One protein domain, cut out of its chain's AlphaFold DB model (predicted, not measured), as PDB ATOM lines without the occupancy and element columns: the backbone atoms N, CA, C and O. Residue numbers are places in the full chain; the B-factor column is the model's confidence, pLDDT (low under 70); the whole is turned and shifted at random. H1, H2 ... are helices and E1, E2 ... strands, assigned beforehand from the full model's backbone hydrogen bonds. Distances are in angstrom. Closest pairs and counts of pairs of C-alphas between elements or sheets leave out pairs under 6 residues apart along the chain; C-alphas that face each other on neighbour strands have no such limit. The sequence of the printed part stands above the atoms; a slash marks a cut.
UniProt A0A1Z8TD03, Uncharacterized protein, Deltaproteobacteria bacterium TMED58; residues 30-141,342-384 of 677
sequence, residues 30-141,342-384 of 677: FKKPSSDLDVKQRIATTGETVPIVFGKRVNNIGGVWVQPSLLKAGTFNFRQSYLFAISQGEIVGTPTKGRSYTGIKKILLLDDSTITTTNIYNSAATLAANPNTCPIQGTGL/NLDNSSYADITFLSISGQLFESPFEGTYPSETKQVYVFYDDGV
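What this domain is: This is residues 30 to 141 and 342 to 384 of the 677 residues of an uncharacterized protein of Deltaproteobacteria bacterium TMED58 (UniProt A0A1Z8TD03). Little here is regular structure: the strongly twisted sheet E3-E4-E7-E6 is the core, with small sheet E2-E8-E5 beside it and short helices H1 and H2 at one end. The printed part has 155 residues, of which 55 are in named elements, and by these elements the class is mostly strand; along the chain they come in the order E1 E2 E3 E4 E5 E6 H1 H2 E7 E8. Both sheets are antiparallel; the whole is compact, radius of gyration of the C-alphas 15.9 A, spans 52 by 42 by 29 A.

How they stand to each other: E3, residues 70 to 76, and E4, 79 to 88, form a hairpin. E7, 351 to 357, neighbours E4 and E6, 116 to 122. Within hydrogen-bond range are N 74 and O 81, 3.0 A, N 84 and O 354, 2.9 A, and N 118 and O 355, 2.9 A. E8, 376 to 380, neighbours E2, 64 to 66, through N 66 and O 378, 2.8 A, and E5, 100 to 102, through N 101 and O 377, 2.8 A. E1, 52 to 54, pairs with no named strand. H1, 124 to 129, and H2, 345 to 348, touch; their closest C-alphas, Leu 127 and Ser 346, are 5.7 A apart. H2 only grazes the large sheet. In H1 every O i to N i+4 pair is within range; H2 is too short for one.

Where its parts are: E4 spans 27.5 A from C-alpha 79 at (5.559, 17.250, -7.263); E6 spans 19.4 A, E7 19.0 A. E8 ends at C-alpha 380, (-0.742, 38.972, 3.050).

The domain as a whole: The farthest C-alphas, Ala 129 and Glu 366, are 51.9 A apart. Residues 142 to 341 are cut out; C-alphas 141 and 342 are 19.2 A apart. Links E4 to E5, E5 to E6 and E7 to E8 are long. The model's pLDDT is under 70 at residues 30 to 36, 342 and 362 to 371.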
ATOM      1  N   PHE A  30      -1.529  30.045  19.726       39.59
ATOM      2  CA  PHE A  30      -1.576  31.303  18.979       39.59
ATOM      3  C   PHE A  30      -1.140  31.076  17.528       39.59
ATOM      4  O   PHE A  30      -0.020  30.652  17.274       39.59
ATOM      5  N   LYS A  31      -2.001  31.410  16.554       51.50
ATOM      6  CA  LYS A  31      -1.652  31.415  15.113       51.50
ATOM      7  C   LYS A  31      -0.874  32.678  14.698       51.50
ATOM      8  O   LYS A  31      -0.941  33.103  13.547       51.50
ATOM      9  N   LYS A  32      -0.167  33.301  15.645       56.16
ATOM     10  CA  LYS A  32       0.842  34.329  15.366       56.16
ATOM     11  C   LYS A  32       2.159  33.617  15.069       56.16
ATOM     12  O   LYS A  32       2.352  32.526  15.601       56.16
ATOM     13  N   PRO A  33       3.064  34.204  14.273       56.16
ATOM     14  CA  PRO A  33       4.350  33.577  14.036       56.16
ATOM     15  C   PRO A  33       5.069  33.272  15.354       56.16
ATOM     16  O   PRO A  33       5.274  34.167  16.176       56.16
ATOM     17  N   SER A  34       5.384  31.993  15.552       56.94
ATOM     18  CA  SER A  34       6.150  31.483  16.690       56.94
ATOM     19  C   SER A  34       7.475  32.238  16.866       56.94
ATOM     20  O   SER A  34       8.083  32.683  15.892       56.94
ATOM     21  N   SER A  35       7.956  32.349  18.109       59.84
ATOM     22  CA  SER A  35       9.324  32.815  18.383       59.84
ATOM     23  C   SER A  35      10.375  31.833  17.858       59.84
ATOM     24  O   SER A  35      11.463  32.251  17.462       59.84
ATOM     25  N   ASP A  36      10.035  30.543  17.820       69.88
ATOM     26  CA  ASP A  36      10.821  29.507  17.161       69.88
ATOM     27  C   ASP A  36      10.306  29.302  15.734       69.88
ATOM     28  O   ASP A  36       9.229  28.743  15.505       69.88
ATOM     29  N   LEU A  37      11.075  29.815  14.778       77.44
ATOM     30  CA  LEU A  37      10.724  29.794  13.367       77.44
ATOM     31  C   LEU A  37      11.009  28.439  12.714       77.44
ATOM     32  O   LEU A  37      10.381  28.155  11.703       77.44
ATOM     33  N   ASP A  38      11.890  27.594  13.266       83.25
ATOM     34  CA  ASP A  38      12.329  26.340  12.627       83.25
ATOM     35  C   ASP A  38      11.580  25.087  13.125       83.25
ATOM     36  O   ASP A  38      12.089  23.961  13.110       83.25
ATOM     37  N   VAL A  39      10.332  25.270  13.548       84.88
ATOM     38  CA  VAL A  39       9.478  24.191  14.056       84.88
ATOM     39  C   VAL A  39       8.850  23.352  12.939       84.88
ATOM     40  O   VAL A  39       8.715  23.779  11.787       84.88
ATOM     41  N   LYS A  40       8.434  22.131  13.295       87.06
ATOM     42  CA  LYS A  40       7.655  21.240  12.427       87.06
ATOM     43  C   LYS A  40       6.328  21.893  12.034       87.06
ATOM     44  O   LYS A  40       5.675  22.528  12.859       87.06
ATOM     45  N   GLN A  41       5.902  21.684  10.790       90.88
ATOM     46  CA  GLN A  41       4.599  22.121  10.303       90.88
ATOM     47  C   GLN A  41       3.475  21.546  11.165       90.88
ATOM     48  O   GLN A  41       3.300  20.328  11.267       90.88
ATOM     49  N   ARG A  42       2.661  22.439  11.730       89.75
ATOM     50  CA  ARG A  42       1.448  22.053  12.446       89.75
ATOM     51  C   ARG A  42       0.423  21.466  11.477       89.75
ATOM     52  O   ARG A  42       0.106  22.077  10.454       89.75
ATOM     53  N   ILE A  43      -0.128  20.310  11.831       90.50
ATOM     54  CA  ILE A  43      -1.265  19.687  11.146       90.50
ATOM     55  C   ILE A  43      -2.543  20.143  11.854       90.50
ATOM     56  O   ILE A  43      -2.577  20.200  13.084       90.50
ATOM     57  N   ALA A  44      -3.568  20.516  11.090       90.06
ATOM     58  CA  ALA A  44      -4.854  20.903  11.658       90.06
ATOM     59  C   ALA A  44      -5.534  19.705  12.331       90.06
ATOM     60  O   ALA A  44      -5.477  18.583  11.821       90.06
ATOM     61  N   THR A  45      -6.212  19.947  13.448       89.19
ATOM     62  CA  THR A  45      -7.013  18.923  14.128       89.19
ATOM     63  C   THR A  45      -8.497  19.081  13.813       89.19
ATOM     64  O   THR A  45      -8.988  20.171  13.506       89.19
ATOM     65  N   THR A  46      -9.243  17.979  13.882       83.56
ATOM     66  CA  THR A  46     -10.705  18.014  13.753       83.56
ATOM     67  C   THR A  46     -11.305  18.923  14.828       83.56
ATOM     68  O   THR A  46     -10.966  18.801  16.002       83.56
ATOM     69  N   GLY A  47     -12.209  19.823  14.427       83.12
ATOM     70  CA  GLY A  47     -12.840  20.801  15.322       83.12
ATOM     71  C   GLY A  47     -12.048  22.101  15.513       83.12
ATOM     72  O   GLY A  47     -12.541  23.011  16.176       83.12
ATOM     73  N   GLU A  48     -10.854  22.225  14.924       85.00
ATOM     74  CA  GLU A  48     -10.100  23.480  14.933       85.00
ATOM     75  C   GLU A  48     -10.821  24.566  14.116       85.00
ATOM     76  O   GLU A  48     -11.356  24.313  13.036       85.00
ATOM     77  N   THR A  49     -10.807  25.803  14.613       86.00
ATOM     78  CA  THR A  49     -11.429  26.944  13.935       86.00
ATOM     79  C   THR A  49     -10.590  27.439  12.755       86.00
ATOM     80  O   THR A  49      -9.368  27.637  12.856       86.00
ATOM     81  N   VAL A  50     -11.262  27.697  11.628       89.19
ATOM     82  CA  VAL A  50     -10.671  28.423  10.500       89.19
ATOM     83  C   VAL A  50     -10.496  29.883  10.930       89.19
ATOM     84  O   VAL A  50     -11.459  30.487  11.402       89.19
ATOM     85  N   PRO A  51      -9.285  30.455  10.832       91.81
ATOM     86  CA  PRO A  51      -9.061  31.831  11.253       91.81
ATOM     87  C   PRO A  51      -9.745  32.822  10.302       91.81
ATOM     88  O   PRO A  51     -10.134  32.464   9.197       91.81
ATOM     89  N   ILE A  52      -9.858  34.085  10.704       93.25
ATOM     90  CA  ILE A  52     -10.176  35.208   9.814       93.25
ATOM     91  C   ILE A  52      -8.934  36.086   9.721       93.25
ATOM     92  O   ILE A  52      -8.467  36.598  10.739       93.25
ATOM     93  N   VAL A  53      -8.394  36.263   8.517       94.88
ATOM     94  CA  VAL A  53      -7.249  37.150   8.265       94.88
ATOM     95  C   VAL A  53      -7.791  38.503   7.836       94.88
ATOM     96  O   VAL A  53      -8.362  38.628   6.754       94.88
ATOM     97  N   PHE A  54      -7.619  39.524   8.673       95.75
ATOM     98  CA  PHE A  54      -8.141  40.862   8.416       95.75
ATOM     99  C   PHE A  54      -7.014  41.887   8.420       95.75
ATOM    100  O   PHE A  54      -6.227  41.972   9.361       95.75
ATOM    101  N   GLY A  55      -6.945  42.689   7.368       94.94
ATOM    102  CA  GLY A  55      -5.925  43.711   7.225       94.94
ATOM    103  C   GLY A  55      -5.870  44.244   5.806       94.94
ATOM    104  O   GLY A  55      -6.441  43.677   4.873       94.94
ATOM    105  N   LYS A  56      -5.165  45.357   5.661       95.44
ATOM    106  CA  LYS A  56      -4.904  46.013   4.384       95.44
ATOM    107  C   LYS A  56      -3.611  46.788   4.503       95.44
ATOM    108  O   LYS A  56      -3.448  47.584   5.439       95.44
ATOM    109  N   ARG A  57      -2.719  46.600   3.537       92.81
ATOM    110  CA  ARG A  57      -1.459  47.326   3.474       92.81
ATOM    111  C   ARG A  57      -1.627  48.610   2.669       92.81
ATOM    112  O   ARG A  57      -1.976  48.589   1.494       92.81
ATOM    113  N   VAL A  58      -1.344  49.745   3.299       90.25
ATOM    114  CA  VAL A  58      -1.386  51.075   2.677       90.25
ATOM    115  C   VAL A  58      -0.119  51.823   3.070       90.25
ATOM    116  O   VAL A  58       0.242  51.857   4.243       90.25
ATOM    117  N   ASN A  59       0.584  52.413   2.097       87.94
ATOM    118  CA  ASN A  59       1.802  53.204   2.333       87.94
ATOM    119  C   ASN A  59       2.858  52.479   3.195       87.94
ATOM    120  O   ASN A  59       3.439  53.069   4.101       87.94
ATOM    121  N   ASN A  60       3.102  51.190   2.926       86.56
ATOM    122  CA  ASN A  60       4.019  50.320   3.683       86.56
ATOM    123  C   ASN A  60       3.640  50.030   5.150       86.56
ATOM    124  O   ASN A  60       4.434  49.420   5.866       86.56
ATOM    125  N   ILE A  61       2.430  50.384   5.581       86.38
ATOM    126  CA  ILE A  61       1.882  50.049   6.900       86.38
ATOM    127  C   ILE A  61       0.754  49.037   6.711       86.38
ATOM    128  O   ILE A  61      -0.051  49.176   5.792       86.38
ATOM    129  N   GLY A  62       0.677  48.023   7.572       90.69
ATOM    130  CA  GLY A  62      -0.367  46.999   7.503       90.69
ATOM    131  C   GLY A  62       0.069  45.698   6.839       90.69
ATOM    132  O   GLY A  62       1.251  45.479   6.557       90.69
ATOM    133  N   GLY A  63      -0.914  44.844   6.583       91.88
ATOM    134  CA  GLY A  63      -0.702  43.460   6.177       91.88
ATOM    135  C   GLY A  63      -0.454  42.541   7.373       91.88
ATOM    136  O   GLY A  63      -0.230  42.991   8.502       91.88
ATOM    137  N   VAL A  64      -0.546  41.239   7.127       92.25
ATOM    138  CA  VAL A  64      -0.619  40.223   8.180       92.25
ATOM    139  C   VAL A  64       0.256  39.031   7.819       92.25
ATOM    140  O   VAL A  64       0.145  38.475   6.726       92.25
ATOM    141  N   TRP A  65       1.109  38.616   8.756       92.25
ATOM    142  CA  TRP A  65       1.761  37.311   8.705       92.25
ATOM    143  C   TRP A  65       0.829  36.244   9.262       92.25
ATOM    144  O   TRP A  65       0.302  36.378  10.365       92.25
ATOM    145  N   VAL A  66       0.653  35.173   8.500       91.19
ATOM    146  CA  VAL A  66      -0.199  34.040   8.845       91.19
ATOM    147  C   VAL A  66       0.671  32.799   8.983       91.19
ATOM    148  O   VAL A  66       1.499  32.514   8.116       91.19
ATOM    149  N   GLN A  67       0.449  32.052  10.061       90.75
ATOM    150  CA  GLN A  67       1.007  30.721  10.276       90.75
ATOM    151  C   GLN A  67      -0.126  29.694  10.143       90.75
ATOM    152  O   GLN A  67      -0.813  29.404  11.128       90.75
ATOM    153  N   PRO A  68      -0.404  29.181   8.933       91.06
ATOM    154  CA  PRO A  68      -1.551  28.317   8.750       91.06
ATOM    155  C   PRO A  68      -1.246  26.857   9.111       91.06
ATOM    156  O   PRO A  68      -0.110  26.376   9.019       91.06
ATOM    157  N   SER A  69      -2.301  26.145   9.501       90.75
ATOM    158  CA  SER A  69      -2.269  24.707   9.775       90.75
ATOM    159  C   SER A  69      -2.412  23.925   8.463       90.75
ATOM    160  O   SER A  69      -3.232  24.273   7.607       90.75
ATOM    161  N   LEU A  70      -1.622  22.862   8.301       92.75
ATOM    162  CA  LEU A  70      -1.692  21.967   7.147       92.75
ATOM    163  C   LEU A  70      -2.969  21.129   7.244       92.75
ATOM    164  O   LEU A  70      -3.166  20.418   8.227       92.75
ATOM    165  N   LEU A  71      -3.817  21.203   6.220       92.12
ATOM    166  CA  LEU A  71      -5.015  20.371   6.106       92.12
ATOM    167  C   LEU A  71      -4.729  19.076   5.357       92.12
ATOM    168  O   LEU A  71      -5.251  18.021   5.701       92.12
ATOM    169  N   LYS A  72      -3.947  19.178   4.280       92.00
ATOM    170  CA  LYS A  72      -3.718  18.065   3.369       92.00
ATOM    171  C   LYS A  72      -2.378  18.196   2.672       92.00
ATOM    172  O   LYS A  72      -2.003  19.287   2.252       92.00
ATOM    173  N   ALA A  73      -1.697  17.071   2.515       92.25
ATOM    174  CA  ALA A  73      -0.516  16.944   1.681       92.25
ATOM    175  C   ALA A  73      -0.668  15.732   0.758       92.25
ATOM    176  O   ALA A  73      -1.400  14.791   1.066       92.25
ATOM    177  N   GLY A  74       0.021  15.774  -0.369       91.19
ATOM    178  CA  GLY A  74       0.069  14.693  -1.340       91.19
ATOM    179  C   GLY A  74       1.079  15.010  -2.428       91.19
ATOM    180  O   GLY A  74       1.823  15.989  -2.330       91.19
ATOM    181  N   THR A  75       1.103  14.191  -3.470       89.56
ATOM    182  CA  THR A  75       1.934  14.430  -4.653       89.56
ATOM    183  C   THR A  75       1.141  14.291  -5.946       89.56
ATOM    184  O   THR A  75       0.156  13.557  -6.019       89.56
ATOM    185  N   PHE A  76       1.550  15.025  -6.973       87.88
ATOM    186  CA  PHE A  76       1.002  14.882  -8.311       87.88
ATOM    187  C   PHE A  76       2.093  15.117  -9.347       87.88
ATOM    188  O   PHE A  76       2.752  16.160  -9.328       87.88
ATOM    189  N   ASN A  77       2.287  14.158 -10.254       87.69
ATOM    190  CA  ASN A  77       3.386  14.162 -11.218       87.69
ATOM    191  C   ASN A  77       4.744  14.355 -10.530       87.69
ATOM    192  O   ASN A  77       5.570  15.151 -10.981       87.69
ATOM    193  N   PHE A  78       4.955  13.650  -9.416       87.19
ATOM    194  CA  PHE A  78       6.183  13.705  -8.618       87.19
ATOM    195  C   PHE A  78       6.476  15.071  -7.989       87.19
ATOM    196  O   PHE A  78       7.573  15.304  -7.487       87.19
ATOM    197  N   ARG A  79       5.485  15.969  -7.963       86.94
ATOM    198  CA  ARG A  79       5.559  17.250  -7.263       86.94
ATOM    199  C   ARG A  79       4.726  17.203  -6.001       86.94
ATOM    200  O   ARG A  79       3.565  16.805  -6.027       86.94
ATOM    201  N   GLN A  80       5.312  17.637  -4.896       89.88
ATOM    202  CA  GLN A  80       4.600  17.746  -3.630       89.88
ATOM    203  C   GLN A  80       3.562  18.855  -3.704       89.88
ATOM    204  O   GLN A  80       3.773  19.869  -4.362       89.88
ATOM    205  N   SER A  81       2.428  18.642  -3.055       92.50
ATOM    206  CA  SER A  81       1.329  19.594  -3.005       92.50
ATOM    207  C   SER A  81       0.792  19.652  -1.584       92.50
ATOM    208  O   SER A  81       0.574  18.623  -0.944       92.50
ATOM    209  N   TYR A  82       0.590  20.864  -1.086       94.06
ATOM    210  CA  TYR A  82       0.175  21.161   0.278       94.06
ATOM    211  C   TYR A  82      -1.032  22.090   0.244       94.06
ATOM    212  O   TYR A  82      -1.084  23.006  -0.577       94.06
ATOM    213  N   LEU A  83      -1.986  21.866   1.141       94.94
ATOM    214  CA  LEU A  83      -3.183  22.683   1.299       94.94
ATOM    215  C   LEU A  83      -3.305  23.165   2.738       94.94
ATOM    216  O   LEU A  83      -3.296  22.367   3.677       94.94
ATOM    217  N   PHE A  84      -3.495  24.467   2.892       94.81
ATOM    218  CA  PHE A  84      -3.608  25.139   4.176       94.81
ATOM    219  C   PHE A  84      -4.910  25.939   4.248       94.81
ATOM    220  O   PHE A  84      -5.296  26.565   3.262       94.81
ATOM    221  N   ALA A  85      -5.567  25.966   5.409       92.69
ATOM    222  CA  ALA A  85      -6.686  26.881   5.650       92.69
ATOM    223  C   ALA A  85      -6.141  28.265   6.023       92.69
ATOM    224  O   ALA A  85      -5.426  28.384   7.020       92.69
ATOM    225  N   ILE A  86      -6.474  29.301   5.250       93.94
ATOM    226  CA  ILE A  86      -5.971  30.662   5.491       93.94
ATOM    227  C   ILE A  86      -7.003  31.536   6.167       93.94
ATOM    228  O   ILE A  86      -6.667  32.190   7.145       93.94
ATOM    229  N   SER A  87      -8.221  31.601   5.636       94.75
ATOM    230  CA  SER A  87      -9.244  32.492   6.175       94.75
ATOM    231  C   SER A  87     -10.643  31.988   5.877       94.75
ATOM    232  O   SER A  87     -10.886  31.457   4.796       94.75
ATOM    233  N   GLN A  88     -11.581  32.224   6.787       92.31
ATOM    234  CA  GLN A  88     -12.995  32.263   6.445       92.31
ATOM    235  C   GLN A  88     -13.260  33.544   5.631       92.31
ATOM    236  O   GLN A  88     -12.815  34.627   6.013       92.31
ATOM    237  N   GLY A  89     -13.937  33.407   4.492       92.69
ATOM    238  CA  GLY A  89     -14.152  34.438   3.473       92.69
ATOM    239  C   GLY A  89     -13.088  34.472   2.366       92.69
ATOM    240  O   GLY A  89     -12.045  33.824   2.458       92.69
ATOM    241  N   GLU A  90     -13.376  35.223   1.298       95.19
ATOM    242  CA  GLU A  90     -12.494  35.440   0.137       95.19
ATOM    243  C   GLU A  90     -11.338  36.374   0.518       95.19
ATOM    244  O   GLU A  90     -11.591  37.499   0.934       95.19
ATOM    245  N   ILE A  91     -10.079  35.961   0.368       95.75
ATOM    246  CA  ILE A  91      -8.930  36.877   0.478       95.75
ATOM    247  C   ILE A  91      -8.753  37.640  -0.843       95.75
ATOM    248  O   ILE A  91      -8.783  37.041  -1.913       95.75
ATOM    249  N   VAL A  92      -8.521  38.956  -0.777       93.38
ATOM    250  CA  VAL A  92      -8.467  39.844  -1.961       93.38
ATOM    251  C   VAL A  92      -7.217  39.645  -2.836       93.38
ATOM    252  O   VAL A  92      -7.197  40.067  -3.991       93.38
ATOM    253  N   GLY A  93      -6.183  38.965  -2.335       84.06
ATOM    254  CA  GLY A  93      -4.949  38.701  -3.076       84.06
ATOM    255  C   GLY A  93      -4.392  37.290  -2.892       84.06
ATOM    256  O   GLY A  93      -4.779  36.546  -1.992       84.06
ATOM    257  N   THR A  94      -3.430  36.936  -3.742       83.88
ATOM    258  CA  THR A  94      -2.650  35.694  -3.639       83.88
ATOM    259  C   THR A  94      -1.243  36.030  -3.146       83.88
ATOM    260  O   THR A  94      -0.629  36.968  -3.666       83.88
ATOM    261  N   PRO A  95      -0.696  35.292  -2.166       86.81
ATOM    262  CA  PRO A  95       0.646  35.552  -1.675       86.81
ATOM    263  C   PRO A  95       1.692  35.189  -2.733       86.81
ATOM    264  O   PRO A  95       1.494  34.307  -3.569       86.81
ATOM    265  N   THR A  96       2.846  35.849  -2.672       87.94
ATOM    266  CA  THR A  96       3.978  35.559  -3.564       87.94
ATOM    267  C   THR A  96       5.037  34.716  -2.855       87.94
ATOM    268  O   THR A  96       5.213  34.805  -1.635       87.94
ATOM    269  N   LYS A  97       5.821  33.940  -3.620       88.31
ATOM    270  CA  LYS A  97       6.932  33.132  -3.077       88.31
ATOM    271  C   LYS A  97       7.933  33.959  -2.262       88.31
ATOM    272  O   LYS A  97       8.444  33.496  -1.251       88.31
ATOM    273  N   GLY A  98       8.204  35.199  -2.688       89.31
ATOM    274  CA  GLY A  98       9.133  36.110  -2.004       89.31
ATOM    275  C   GLY A  98       8.647  36.587  -0.631       89.31
ATOM    276  O   GLY A  98       9.429  37.142   0.139       89.31
ATOM    277  N   ARG A  99       7.368  36.355  -0.328       91.75
ATOM    278  CA  ARG A  99       6.666  36.739   0.901       91.75
ATOM    279  C   ARG A  99       6.213  35.527   1.714       91.75
ATOM    280  O   ARG A  99       5.334  35.637   2.565       91.75
ATOM    281  N   SER A 100       6.798  34.371   1.422       93.00
ATOM    282  CA  SER A 100       6.492  33.110   2.079       93.00
ATOM    283  C   SER A 100       7.779  32.448   2.558       93.00
ATOM    284  O   SER A 100       8.813  32.508   1.887       93.00
ATOM    285  N   TYR A 101       7.710  31.820   3.722       92.12
ATOM    286  CA  TYR A 101       8.811  31.120   4.370       92.12
ATOM    287  C   TYR A 101       8.409  29.682   4.680       92.12
ATOM    288  O   TYR A 101       7.242  29.411   4.953       92.12
ATOM    289  N   THR A 102       9.392  28.789   4.664       90.31
ATOM    290  CA  THR A 102       9.330  27.460   5.271       90.31
ATOM    291  C   THR A 102      10.436  27.393   6.319       90.31
ATOM    292  O   THR A 102      11.621  27.565   6.016       90.31
ATOM    293  N   GLY A 103      10.049  27.270   7.584       87.38
ATOM    294  CA  GLY A 103      10.969  27.463   8.694       87.38
ATOM    295  C   GLY A 103      11.613  28.858   8.666       87.38
ATOM    296  O   GLY A 103      10.950  29.879   8.480       87.38
ATOM    297  N   ILE A 104      12.943  28.893   8.754       86.06
ATOM    298  CA  ILE A 104      13.756  30.119   8.651       86.06
ATOM    299  C   ILE A 104      14.091  30.542   7.209       86.06
ATOM    300  O   ILE A 104      14.721  31.584   7.006       86.06
ATOM    301  N   LYS A 105      13.703  29.763   6.191       87.12
ATOM    302  CA  LYS A 105      14.109  29.993   4.795       87.12
ATOM    303  C   LYS A 105      12.973  30.571   3.964       87.12
ATOM    304  O   LYS A 105      11.840  30.101   4.015       87.12
ATOM    305  N   LYS A 106      13.282  31.585   3.151       90.19
ATOM    306  CA  LYS A 106      12.338  32.103   2.149       90.19
ATOM    307  C   LYS A 106      12.112  31.033   1.090       90.19
ATOM    308  O   LYS A 106      13.085  30.511   0.554       90.19
ATOM    309  N   ILE A 107      10.859  30.794   0.710       91.25
ATOM    310  CA  ILE A 107      10.512  29.827  -0.345       91.25
ATOM    311  C   ILE A 107      11.214  30.172  -1.669       91.25
ATOM    312  O   ILE A 107      11.625  29.283  -2.405       91.25
ATOM    313  N   LEU A 108      11.416  31.463  -1.952       91.00
ATOM    314  CA  LEU A 108      12.147  31.933  -3.136       91.00
ATOM    315  C   LEU A 108      13.618  31.467  -3.200       91.00
ATOM    316  O   LEU A 108      14.196  31.483  -4.281       91.00
ATOM    317  N   LEU A 109      14.223  31.112  -2.065       89.81
ATOM    318  CA  LEU A 109      15.632  30.717  -1.962       89.81
ATOM    319  C   LEU A 109      15.828  29.195  -1.900       89.81
ATOM    320  O   LEU A 109      16.946  28.750  -1.668       89.81
ATOM    321  N   LEU A 110      14.760  28.411  -2.062       87.94
ATOM    322  CA  LEU A 110      14.854  26.955  -2.136       87.94
ATOM    323  C   LEU A 110      15.358  26.517  -3.517       87.94
ATOM    324  O   LEU A 110      15.137  27.210  -4.512       87.94
ATOM    325  N   ASP A 111      15.982  25.337  -3.576       85.25
ATOM    326  CA  ASP A 111      16.524  24.761  -4.817       85.25
ATOM    327  C   ASP A 111      15.446  24.589  -5.902       85.25
ATOM    328  O   ASP A 111      15.699  24.767  -7.098       85.25
ATOM    329  N   ASP A 112      14.214  24.270  -5.491       85.75
ATOM    330  CA  ASP A 112      13.080  24.155  -6.400       85.75
ATOM    331  C   ASP A 112      12.511  25.533  -6.771       85.75
ATOM    332  O   ASP A 112      11.583  26.071  -6.162       85.75
ATOM    333  N   SER A 113      13.027  26.090  -7.865       86.75
ATOM    334  CA  SER A 113      12.509  27.335  -8.448       86.75
ATOM    335  C   SER A 113      11.063  27.234  -8.971       86.75
ATOM    336  O   SER A 113      10.424  28.266  -9.225       86.75
ATOM    337  N   THR A 114      10.504  26.025  -9.112       88.81
ATOM    338  CA  THR A 114       9.171  25.782  -9.685       88.81
ATOM    339  C   THR A 114       8.031  25.873  -8.673       88.81
ATOM    340  O   THR A 114       6.876  25.886  -9.097       88.81
ATOM    341  N   ILE A 115       8.328  26.031  -7.374       91.56
ATOM    342  CA  ILE A 115       7.317  26.083  -6.302       91.56
ATOM    343  C   ILE A 115       6.243  27.126  -6.609       91.56
ATOM    344  O   ILE A 115       6.578  28.257  -6.896       91.56
ATOM    345  N   THR A 116       4.957  26.836  -6.520       92.38
ATOM    346  CA  THR A 116       3.882  27.819  -6.729       92.38
ATOM    347  C   THR A 116       3.098  28.032  -5.445       92.38
ATOM    348  O   THR A 116       2.976  27.115  -4.642       92.38
ATOM    349  N   THR A 117       2.581  29.245  -5.249       93.06
ATOM    350  CA  THR A 117       1.710  29.617  -4.126       93.06
ATOM    351  C   THR A 117       0.428  30.202  -4.702       93.06
ATOM    352  O   THR A 117       0.480  31.222  -5.388       93.06
ATOM    353  N   THR A 118      -0.711  29.552  -4.464       93.50
ATOM    354  CA  THR A 118      -1.993  29.924  -5.081       93.50
ATOM    355  C   THR A 118      -3.115  29.890  -4.057       93.50
ATOM    356  O   THR A 118      -3.260  28.904  -3.341       93.50
ATOM    357  N   ASN A 119      -3.931  30.942  -4.020       94.75
ATOM    358  CA  ASN A 119      -5.153  30.948  -3.230       94.75
ATOM    359  C   ASN A 119      -6.313  30.334  -4.000       94.75
ATOM    360  O   ASN A 119      -6.436  30.497  -5.212       94.75
ATOM    361  N   ILE A 120      -7.170  29.639  -3.267       94.88
ATOM    362  CA  ILE A 120      -8.339  28.947  -3.788       94.88
ATOM    363  C   ILE A 120      -9.510  29.342  -2.916       94.88
ATOM    364  O   ILE A 120      -9.463  29.178  -1.699       94.88
ATOM    365  N   TYR A 121     -10.560  29.840  -3.549       94.88
ATOM    366  CA  TYR A 121     -11.780  30.241  -2.875       94.88
ATOM    367  C   TYR A 121     -12.975  29.858  -3.739       94.88
ATOM    368  O   TYR A 121     -12.981  30.093  -4.946       94.88
ATOM    369  N   ASN A 122     -13.995  29.282  -3.110       93.69
ATOM    370  CA  ASN A 122     -15.293  29.062  -3.726       93.69
ATOM    371  C   ASN A 122     -16.372  29.544  -2.762       93.69
ATOM    372  O   ASN A 122     -16.378  29.182  -1.583       93.69
ATOM    373  N   SER A 123     -17.288  30.367  -3.267       91.81
ATOM    374  CA  SER A 123     -18.388  30.872  -2.450       91.81
ATOM    375  C   SER A 123     -19.417  29.778  -2.165       91.81
ATOM    376  O   SER A 123     -19.565  28.832  -2.948       91.81
ATOM    377  N   ALA A 124     -20.193  29.944  -1.094       88.94
ATOM    378  CA  ALA A 124     -21.344  29.082  -0.822       88.94
ATOM    379  C   ALA A 124     -22.331  29.022  -1.999       88.94
ATOM    380  O   ALA A 124     -22.830  27.950  -2.320       88.94
ATOM    381  N   ALA A 125     -22.554  30.136  -2.702       89.06
ATOM    382  CA  ALA A 125     -23.410  30.161  -3.888       89.06
ATOM    383  C   ALA A 125     -22.817  29.345  -5.051       89.06
ATOM    384  O   ALA A 125     -23.535  28.604  -5.720       89.06
ATOM    385  N   THR A 126     -21.500  29.439  -5.269       90.62
ATOM    386  CA  THR A 126     -20.788  28.678  -6.307       90.62
ATOM    387  C   THR A 126     -20.891  27.174  -6.064       90.62
ATOM    388  O   THR A 126     -21.187  26.425  -6.995       90.62
ATOM    389  N   LEU A 127     -20.683  26.736  -4.818       89.00
ATOM    390  CA  LEU A 127     -20.762  25.321  -4.452       89.00
ATOM    391  C   LEU A 127     -22.205  24.828  -4.331       89.00
ATOM    392  O   LEU A 127     -22.462  23.688  -4.676       89.00
ATOM    393  N   ALA A 128     -23.171  25.668  -3.963       87.75
ATOM    394  CA  ALA A 128     -24.586  25.296  -4.035       87.75
ATOM    395  C   ALA A 128     -25.047  25.056  -5.485       87.75
ATOM    396  O   ALA A 128     -25.854  24.165  -5.735       87.75
ATOM    397  N   ALA A 129     -24.515  25.820  -6.448       89.69
ATOM    398  CA  ALA A 129     -24.788  25.611  -7.869       89.69
ATOM    399  C   ALA A 129     -24.091  24.358  -8.433       89.69
ATOM    400  O   ALA A 129     -24.597  23.754  -9.375       89.69
ATOM    401  N   ASN A 130     -22.944  23.966  -7.864       87.75
ATOM    402  CA  ASN A 130     -22.155  22.810  -8.296       87.75
ATOM    403  C   ASN A 130     -21.615  22.010  -7.088       87.75
ATOM    404  O   ASN A 130     -20.400  21.978  -6.868       87.75
ATOM    405  N   PRO A 131     -22.481  21.339  -6.302       85.31
ATOM    406  CA  PRO A 131     -22.076  20.700  -5.036       85.31
ATOM    407  C   PRO A 131     -21.054  19.581  -5.252       85.31
ATOM    408  O   PRO A 131     -20.162  19.358  -4.437       85.31
ATOM    409  N   ASN A 132     -21.131  18.968  -6.432       84.75
ATOM    410  CA  ASN A 132     -20.301  17.875  -6.914       84.75
ATOM    411  C   ASN A 132     -18.975  18.342  -7.559       84.75
ATOM    412  O   ASN A 132     -18.292  17.553  -8.212       84.75
ATOM    413  N   THR A 133     -18.590  19.617  -7.457       84.12
ATOM    414  CA  THR A 133     -17.293  20.095  -7.968       84.12
ATOM    415  C   THR A 133     -16.292  20.179  -6.828       84.12
ATOM    416  O   THR A 133     -16.595  20.740  -5.780       84.12
ATOM    417  N   CYS A 134     -15.090  19.626  -7.018       87.00
ATOM    418  CA  CYS A 134     -14.036  19.741  -6.018       87.00
ATOM    419  C   CYS A 134     -13.389  21.130  -6.071       87.00
ATOM    420  O   CYS A 134     -12.719  21.442  -7.056       87.00
ATOM    421  N   PRO A 135     -13.518  21.959  -5.021       88.75
ATOM    422  CA  PRO A 135     -13.011  23.329  -5.044       88.75
ATOM    423  C   PRO A 135     -11.488  23.431  -5.129       88.75
ATOM    424  O   PRO A 135     -10.986  24.465  -5.553       88.75
ATOM    425  N   ILE A 136     -10.750  22.382  -4.748       90.38
ATOM    426  CA  ILE A 136      -9.276  22.342  -4.787       90.38
ATOM    427  C   ILE A 136      -8.725  21.602  -6.015       90.38
ATOM    428  O   ILE A 136      -7.550  21.228  -6.038       90.38
ATOM    429  N   GLN A 137      -9.553  21.360  -7.033       85.88
ATOM    430  CA  GLN A 137      -9.119  20.718  -8.270       85.88
ATOM    431  C   GLN A 137      -7.991  21.519  -8.947       85.88
ATOM    432  O   GLN A 137      -7.982  22.747  -8.935       85.88
ATOM    433  N   GLY A 138      -7.018  20.818  -9.537       84.12
ATOM    434  CA  GLY A 138      -5.872  21.437 -10.220       84.12
ATOM    435  C   GLY A 138      -4.672  21.752  -9.319       84.12
ATOM    436  O   GLY A 138      -3.610  22.092  -9.825       84.12
ATOM    437  N   THR A 139      -4.795  21.564  -8.004       86.06
ATOM    438  CA  THR A 139      -3.685  21.736  -7.046       86.06
ATOM    439  C   THR A 139      -2.734  20.548  -6.954       86.06
ATOM    440  O   THR A 139      -1.767  20.606  -6.205       86.06
ATOM    441  N   GLY A 140      -3.040  19.443  -7.640       86.56
ATOM    442  CA  GLY A 140      -2.415  18.147  -7.371       86.56
ATOM    443  C   GLY A 140      -2.961  17.448  -6.119       86.56
ATOM    444  O   GLY A 140      -2.430  16.418  -5.714       86.56
ATOM    445  N   LEU A 141      -4.020  17.987  -5.507       90.44
ATOM    446  CA  LEU A 141      -4.748  17.382  -4.395       90.44
ATOM    447  C   LEU A 141      -6.204  17.113  -4.780       90.44
ATOM    448  O   LEU A 141      -6.761  17.725  -5.692       90.44
ATOM    449  N   ASN A 342     -22.706  12.821  -6.181       68.25
ATOM    450  CA  ASN A 342     -23.306  12.622  -4.848       68.25
ATOM    451  C   ASN A 342     -22.452  13.025  -3.631       68.25
ATOM    452  O   ASN A 342     -22.767  12.605  -2.518       68.25
ATOM    453  N   LEU A 343     -21.403  13.837  -3.802       72.56
ATOM    454  CA  LEU A 343     -20.709  14.440  -2.658       72.56
ATOM    455  C   LEU A 343     -21.039  15.917  -2.573       72.56
ATOM    456  O   LEU A 343     -20.867  16.652  -3.538       72.56
ATOM    457  N   ASP A 344     -21.458  16.338  -1.388       81.88
ATOM    458  CA  ASP A 344     -21.644  17.743  -1.085       81.88
ATOM    459  C   ASP A 344     -20.325  18.354  -0.590       81.88
ATOM    460  O   ASP A 344     -19.906  18.150   0.552       81.88
ATOM    461  N   ASN A 345     -19.652  19.105  -1.465       84.62
ATOM    462  CA  ASN A 345     -18.449  19.860  -1.110       84.62
ATOM    463  C   ASN A 345     -18.769  21.226  -0.472       84.62
ATOM    464  O   ASN A 345     -17.861  22.046  -0.329       84.62
ATOM    465  N   SER A 346     -20.014  21.488  -0.054       82.88
ATOM    466  CA  SER A 346     -20.403  22.724   0.643       82.88
ATOM    467  C   SER A 346     -19.576  23.011   1.901       82.88
ATOM    468  O   SER A 346     -19.401  24.170   2.261       82.88
ATOM    469  N   SER A 347     -18.979  21.992   2.527       82.75
ATOM    470  CA  SER A 347     -18.073  22.144   3.679       82.75
ATOM    471  C   SER A 347     -16.788  22.931   3.380       82.75
ATOM    472  O   SER A 347     -16.145  23.433   4.299       82.75
ATOM    473  N   TYR A 348     -16.419  23.069   2.106       86.75
ATOM    474  CA  TYR A 348     -15.290  23.883   1.650       86.75
ATOM    475  C   TYR A 348     -15.695  25.324   1.296       86.75
ATOM    476  O   TYR A 348     -14.838  26.126   0.917       86.75
ATOM    477  N   ALA A 349     -16.989  25.643   1.353       90.31
ATOM    478  CA  ALA A 349     -17.504  26.944   0.970       90.31
ATOM    479  C   ALA A 349     -17.053  28.051   1.911       90.31
ATOM    480  O   ALA A 349     -16.897  27.853   3.113       90.31
ATOM    481  N   ASP A 350     -16.912  29.249   1.346       91.81
ATOM    482  CA  ASP A 350     -16.572  30.458   2.089       91.81
ATOM    483  C   ASP A 350     -15.264  30.313   2.903       91.81
ATOM    484  O   ASP A 350     -15.082  30.981   3.918       91.81
ATOM    485  N   ILE A 351     -14.330  29.473   2.444       92.81
ATOM    486  CA  ILE A 351     -12.979  29.324   3.000       92.81
ATOM    487  C   ILE A 351     -11.961  29.603   1.894       92.81
ATOM    488  O   ILE A 351     -12.026  29.032   0.805       92.81
ATOM    489  N   THR A 352     -10.996  30.472   2.184       95.81
ATOM    490  CA  THR A 352      -9.792  30.617   1.368       95.81
ATOM    491  C   THR A 352      -8.753  29.596   1.813       95.81
ATOM    492  O   THR A 352      -8.288  29.611   2.960       95.81
ATOM    493  N   PHE A 353      -8.341  28.748   0.877       95.56
ATOM    494  CA  PHE A 353      -7.211  27.844   1.033       95.56
ATOM    495  C   PHE A 353      -5.976  28.400   0.334       95.56
ATOM    496  O   PHE A 353      -6.079  28.985  -0.740       95.56
ATOM    497  N   LEU A 354      -4.805  28.147   0.908       95.81
ATOM    498  CA  LEU A 354      -3.529  28.298   0.221       95.81
ATOM    499  C   LEU A 354      -3.069  26.927  -0.253       95.81
ATOM    500  O   LEU A 354      -2.899  26.012   0.554       95.81
ATOM    501  N   SER A 355      -2.819  26.810  -1.550       95.00
ATOM    502  CA  SER A 355      -2.102  25.692  -2.137       95.00
ATOM    503  C   SER A 355      -0.647  26.071  -2.383       95.00
ATOM    504  O   SER A 355      -0.357  27.116  -2.972       95.00
ATOM    505  N   ILE A 356       0.262  25.207  -1.937       94.62
ATOM    506  CA  ILE A 356       1.677  25.269  -2.296       94.62
ATOM    507  C   ILE A 356       2.029  23.994  -3.051       94.62
ATOM    508  O   ILE A 356       1.860  22.909  -2.504       94.62
ATOM    509  N   SER A 357       2.515  24.113  -4.285       92.44
ATOM    510  CA  SER A 357       2.954  22.966  -5.093       92.44
ATOM    511  C   SER A 357       4.421  23.112  -5.470       92.44
ATOM    512  O   SER A 357       4.802  24.161  -5.973       92.44
ATOM    513  N   GLY A 358       5.235  22.092  -5.218       89.31
ATOM    514  CA  GLY A 358       6.695  22.105  -5.332       89.31
ATOM    515  C   GLY A 358       7.374  21.562  -4.072       89.31
ATOM    516  O   GLY A 358       6.725  21.330  -3.050       89.31
ATOM    517  N   GLN A 359       8.680  21.332  -4.151       85.31
ATOM    518  CA  GLN A 359       9.452  20.721  -3.076       85.31
ATOM    519  C   GLN A 359       9.789  21.744  -1.984       85.31
ATOM    520  O   GLN A 359      10.652  22.601  -2.153       85.31
ATOM    521  N   LEU A 360       9.123  21.625  -0.829       85.12
ATOM    522  CA  LEU A 360       9.392  22.452   0.360       85.12
ATOM    523  C   LEU A 360      10.551  21.931   1.222       85.12
ATOM    524  O   LEU A 360      10.857  22.514   2.263       85.12
ATOM    525  N   PHE A 361      11.173  20.831   0.800       75.81
ATOM    526  CA  PHE A 361      12.351  20.250   1.428       75.81
ATOM    527  C   PHE A 361      13.619  20.736   0.740       75.81
ATOM    528  O   PHE A 361      13.669  20.846  -0.483       75.81
ATOM    529  N   GLU A 362      14.675  20.930   1.514       60.56
ATOM    530  CA  GLU A 362      16.005  21.032   0.929       60.56
ATOM    531  C   GLU A 362      16.541  19.645   0.597       60.56
ATOM    532  O   GLU A 362      16.313  18.681   1.337       60.56
ATOM    533  N   SER A 363      17.281  19.559  -0.506       53.75
ATOM    534  CA  SER A 363      18.154  18.413  -0.727       53.75
ATOM    535  C   SER A 363      19.253  18.487   0.337       53.75
ATOM    536  O   SER A 363      19.940  19.508   0.411       53.75
ATOM    537  N   PRO A 364      19.422  17.479   1.209       47.34
ATOM    538  CA  PRO A 364      20.490  17.528   2.200       47.34
ATOM    539  C   PRO A 364      21.841  17.602   1.477       47.34
ATOM    540  O   PRO A 364      22.071  16.858   0.523       47.34
ATOM    541  N   PHE A 365      22.736  18.481   1.940       42.69
ATOM    542  CA  PHE A 365      24.092  18.615   1.388       42.69
ATOM    543  C   PHE A 365      24.900  17.313   1.500       42.69
ATOM    544  O   PHE A 365      25.762  17.078   0.667       42.69
ATOM    545  N   GLU A 366      24.580  16.463   2.480       36.84
ATOM    546  CA  GLU A 366      24.966  15.056   2.617       36.84
ATOM    547  C   GLU A 366      24.102  14.446   3.741       36.84
ATOM    548  O   GLU A 366      23.896  15.087   4.766       36.84
ATOM    549  N   GLY A 367      23.601  13.215   3.566       47.72
ATOM    550  CA  GLY A 367      23.050  12.392   4.655       47.72
ATOM    551  C   GLY A 367      21.732  12.855   5.302       47.72
ATOM    552  O   GLY A 367      21.712  13.692   6.196       47.72
ATOM    553  N   THR A 368      20.655  12.125   4.986       40.88
ATOM    554  CA  THR A 368      19.289  12.179   5.561       40.88
ATOM    555  C   THR A 368      18.368  13.223   4.926       40.88
ATOM    556  O   THR A 368      18.473  14.418   5.182       40.88
ATOM    557  N   TYR A 369      17.421  12.753   4.104       47.09
ATOM    558  CA  TYR A 369      16.283  13.563   3.657       47.09
ATOM    559  C   TYR A 369      15.544  14.115   4.882       47.09
ATOM    560  O   TYR A 369      15.341  13.351   5.834       47.09
ATOM    561  N   PRO A 370      15.112  15.390   4.889       56.53
ATOM    562  CA  PRO A 370      14.323  15.897   5.998       56.53
ATOM    563  C   PRO A 370      13.045  15.061   6.112       56.53
ATOM    564  O   PRO A 370      12.277  14.947   5.158       56.53
ATOM    565  N   SER A 371      12.823  14.456   7.275       57.78
ATOM    566  CA  SER A 371      11.643  13.627   7.537       57.78
ATOM    567  C   SER A 371      10.385  14.452   7.819       57.78
ATOM    568  O   SER A 371       9.297  13.890   7.946       57.78
ATOM    569  N   GLU A 372      10.513  15.779   7.935       70.56
ATOM    570  CA  GLU A 372       9.445  16.665   8.389       70.56
ATOM    571  C   GLU A 372       9.423  17.985   7.612       70.56
ATOM    572  O   GLU A 372      10.445  18.650   7.441       70.56
ATOM    573  N   THR A 373       8.238  18.378   7.138       79.44
ATOM    574  CA  THR A 373       8.015  19.701   6.546       79.44
ATOM    575  C   THR A 373       8.070  20.755   7.651       79.44
ATOM    576  O   THR A 373       7.441  20.584   8.699       79.44
ATOM    577  N   LYS A 374       8.825  21.833   7.433       87.56
ATOM    578  CA  LYS A 374       8.910  22.965   8.365       87.56
ATOM    579  C   LYS A 374       7.669  23.847   8.276       87.56
ATOM    580  O   LYS A 374       6.967  23.847   7.266       87.56
ATOM    581  N   GLN A 375       7.395  24.584   9.347       90.69
ATOM    582  CA  GLN A 375       6.239  25.466   9.424       90.69
ATOM    583  C   GLN A 375       6.273  26.533   8.327       90.69
ATOM    584  O   GLN A 375       7.260  27.247   8.155       90.69
ATOM    585  N   VAL A 376       5.163  26.651   7.605       92.19
ATOM    586  CA  VAL A 376       4.967  27.673   6.585       92.19
ATOM    587  C   VAL A 376       4.494  28.973   7.235       92.19
ATOM    588  O   VAL A 376       3.591  28.961   8.077       92.19
ATOM    589  N   TYR A 377       5.077  30.094   6.807       92.88
ATOM    590  CA  TYR A 377       4.653  31.450   7.162       92.88
ATOM    591  C   TYR A 377       4.404  32.245   5.890       92.88
ATOM    592  O   TYR A 377       5.227  32.222   4.974       92.88
ATOM    593  N   VAL A 378       3.290  32.966   5.828       93.56
ATOM    594  CA  VAL A 378       2.877  33.677   4.614       93.56
ATOM    595  C   VAL A 378       2.415  35.077   4.952       93.56
ATOM    596  O   VAL A 378       1.586  35.258   5.840       93.56
ATOM    597  N   PHE A 379       2.930  36.060   4.222       94.25
ATOM    598  CA  PHE A 379       2.501  37.441   4.354       94.25
ATOM    599  C   PHE A 379       1.423  37.801   3.332       94.25
ATOM    600  O   PHE A 379       1.602  37.612   2.125       94.25
ATOM    601  N   TYR A 380       0.351  38.405   3.830       94.69
ATOM    602  CA  TYR A 380      -0.742  38.972   3.050       94.69
ATOM    603  C   TYR A 380      -0.736  40.497   3.150       94.69
ATOM    604  O   TYR A 380      -0.766  41.039   4.253       94.69
ATOM    605  N   ASP A 381      -0.723  41.191   2.005       94.44
ATOM    606  CA  ASP A 381      -0.985  42.639   1.975       94.44
ATOM    607  C   ASP A 381      -2.425  42.932   2.384       94.44
ATOM    608  O   ASP A 381      -2.683  43.791   3.223       94.44
ATOM    609  N   ASP A 382      -3.337  42.172   1.789       95.62
ATOM    610  CA  ASP A 382      -4.770  42.370   1.857       95.62
ATOM    611  C   ASP A 382      -5.417  41.100   2.406       95.62
ATOM    612  O   ASP A 382      -5.142  39.992   1.940       95.62
ATOM    613  N   GLY A 383      -6.242  41.272   3.434       95.44
ATOM    614  CA  GLY A 383      -6.971  40.199   4.090       95.44
ATOM    615  C   GLY A 383      -8.283  39.866   3.387       95.44
ATOM    616  O   GLY A 383      -8.428  39.971   2.164       95.44
ATOM    617  N   VAL A 384      -9.248  39.437   4.193       96.06
ATOM    618  CA  VAL A 384     -10.576  39.045   3.735       96.06
ATOM    619  C   VAL A 384     -11.329  40.227   3.128       96.06
ATOM    620  O   VAL A 384     -11.247  41.365   3.595       96.06
TER     621      VAL A 384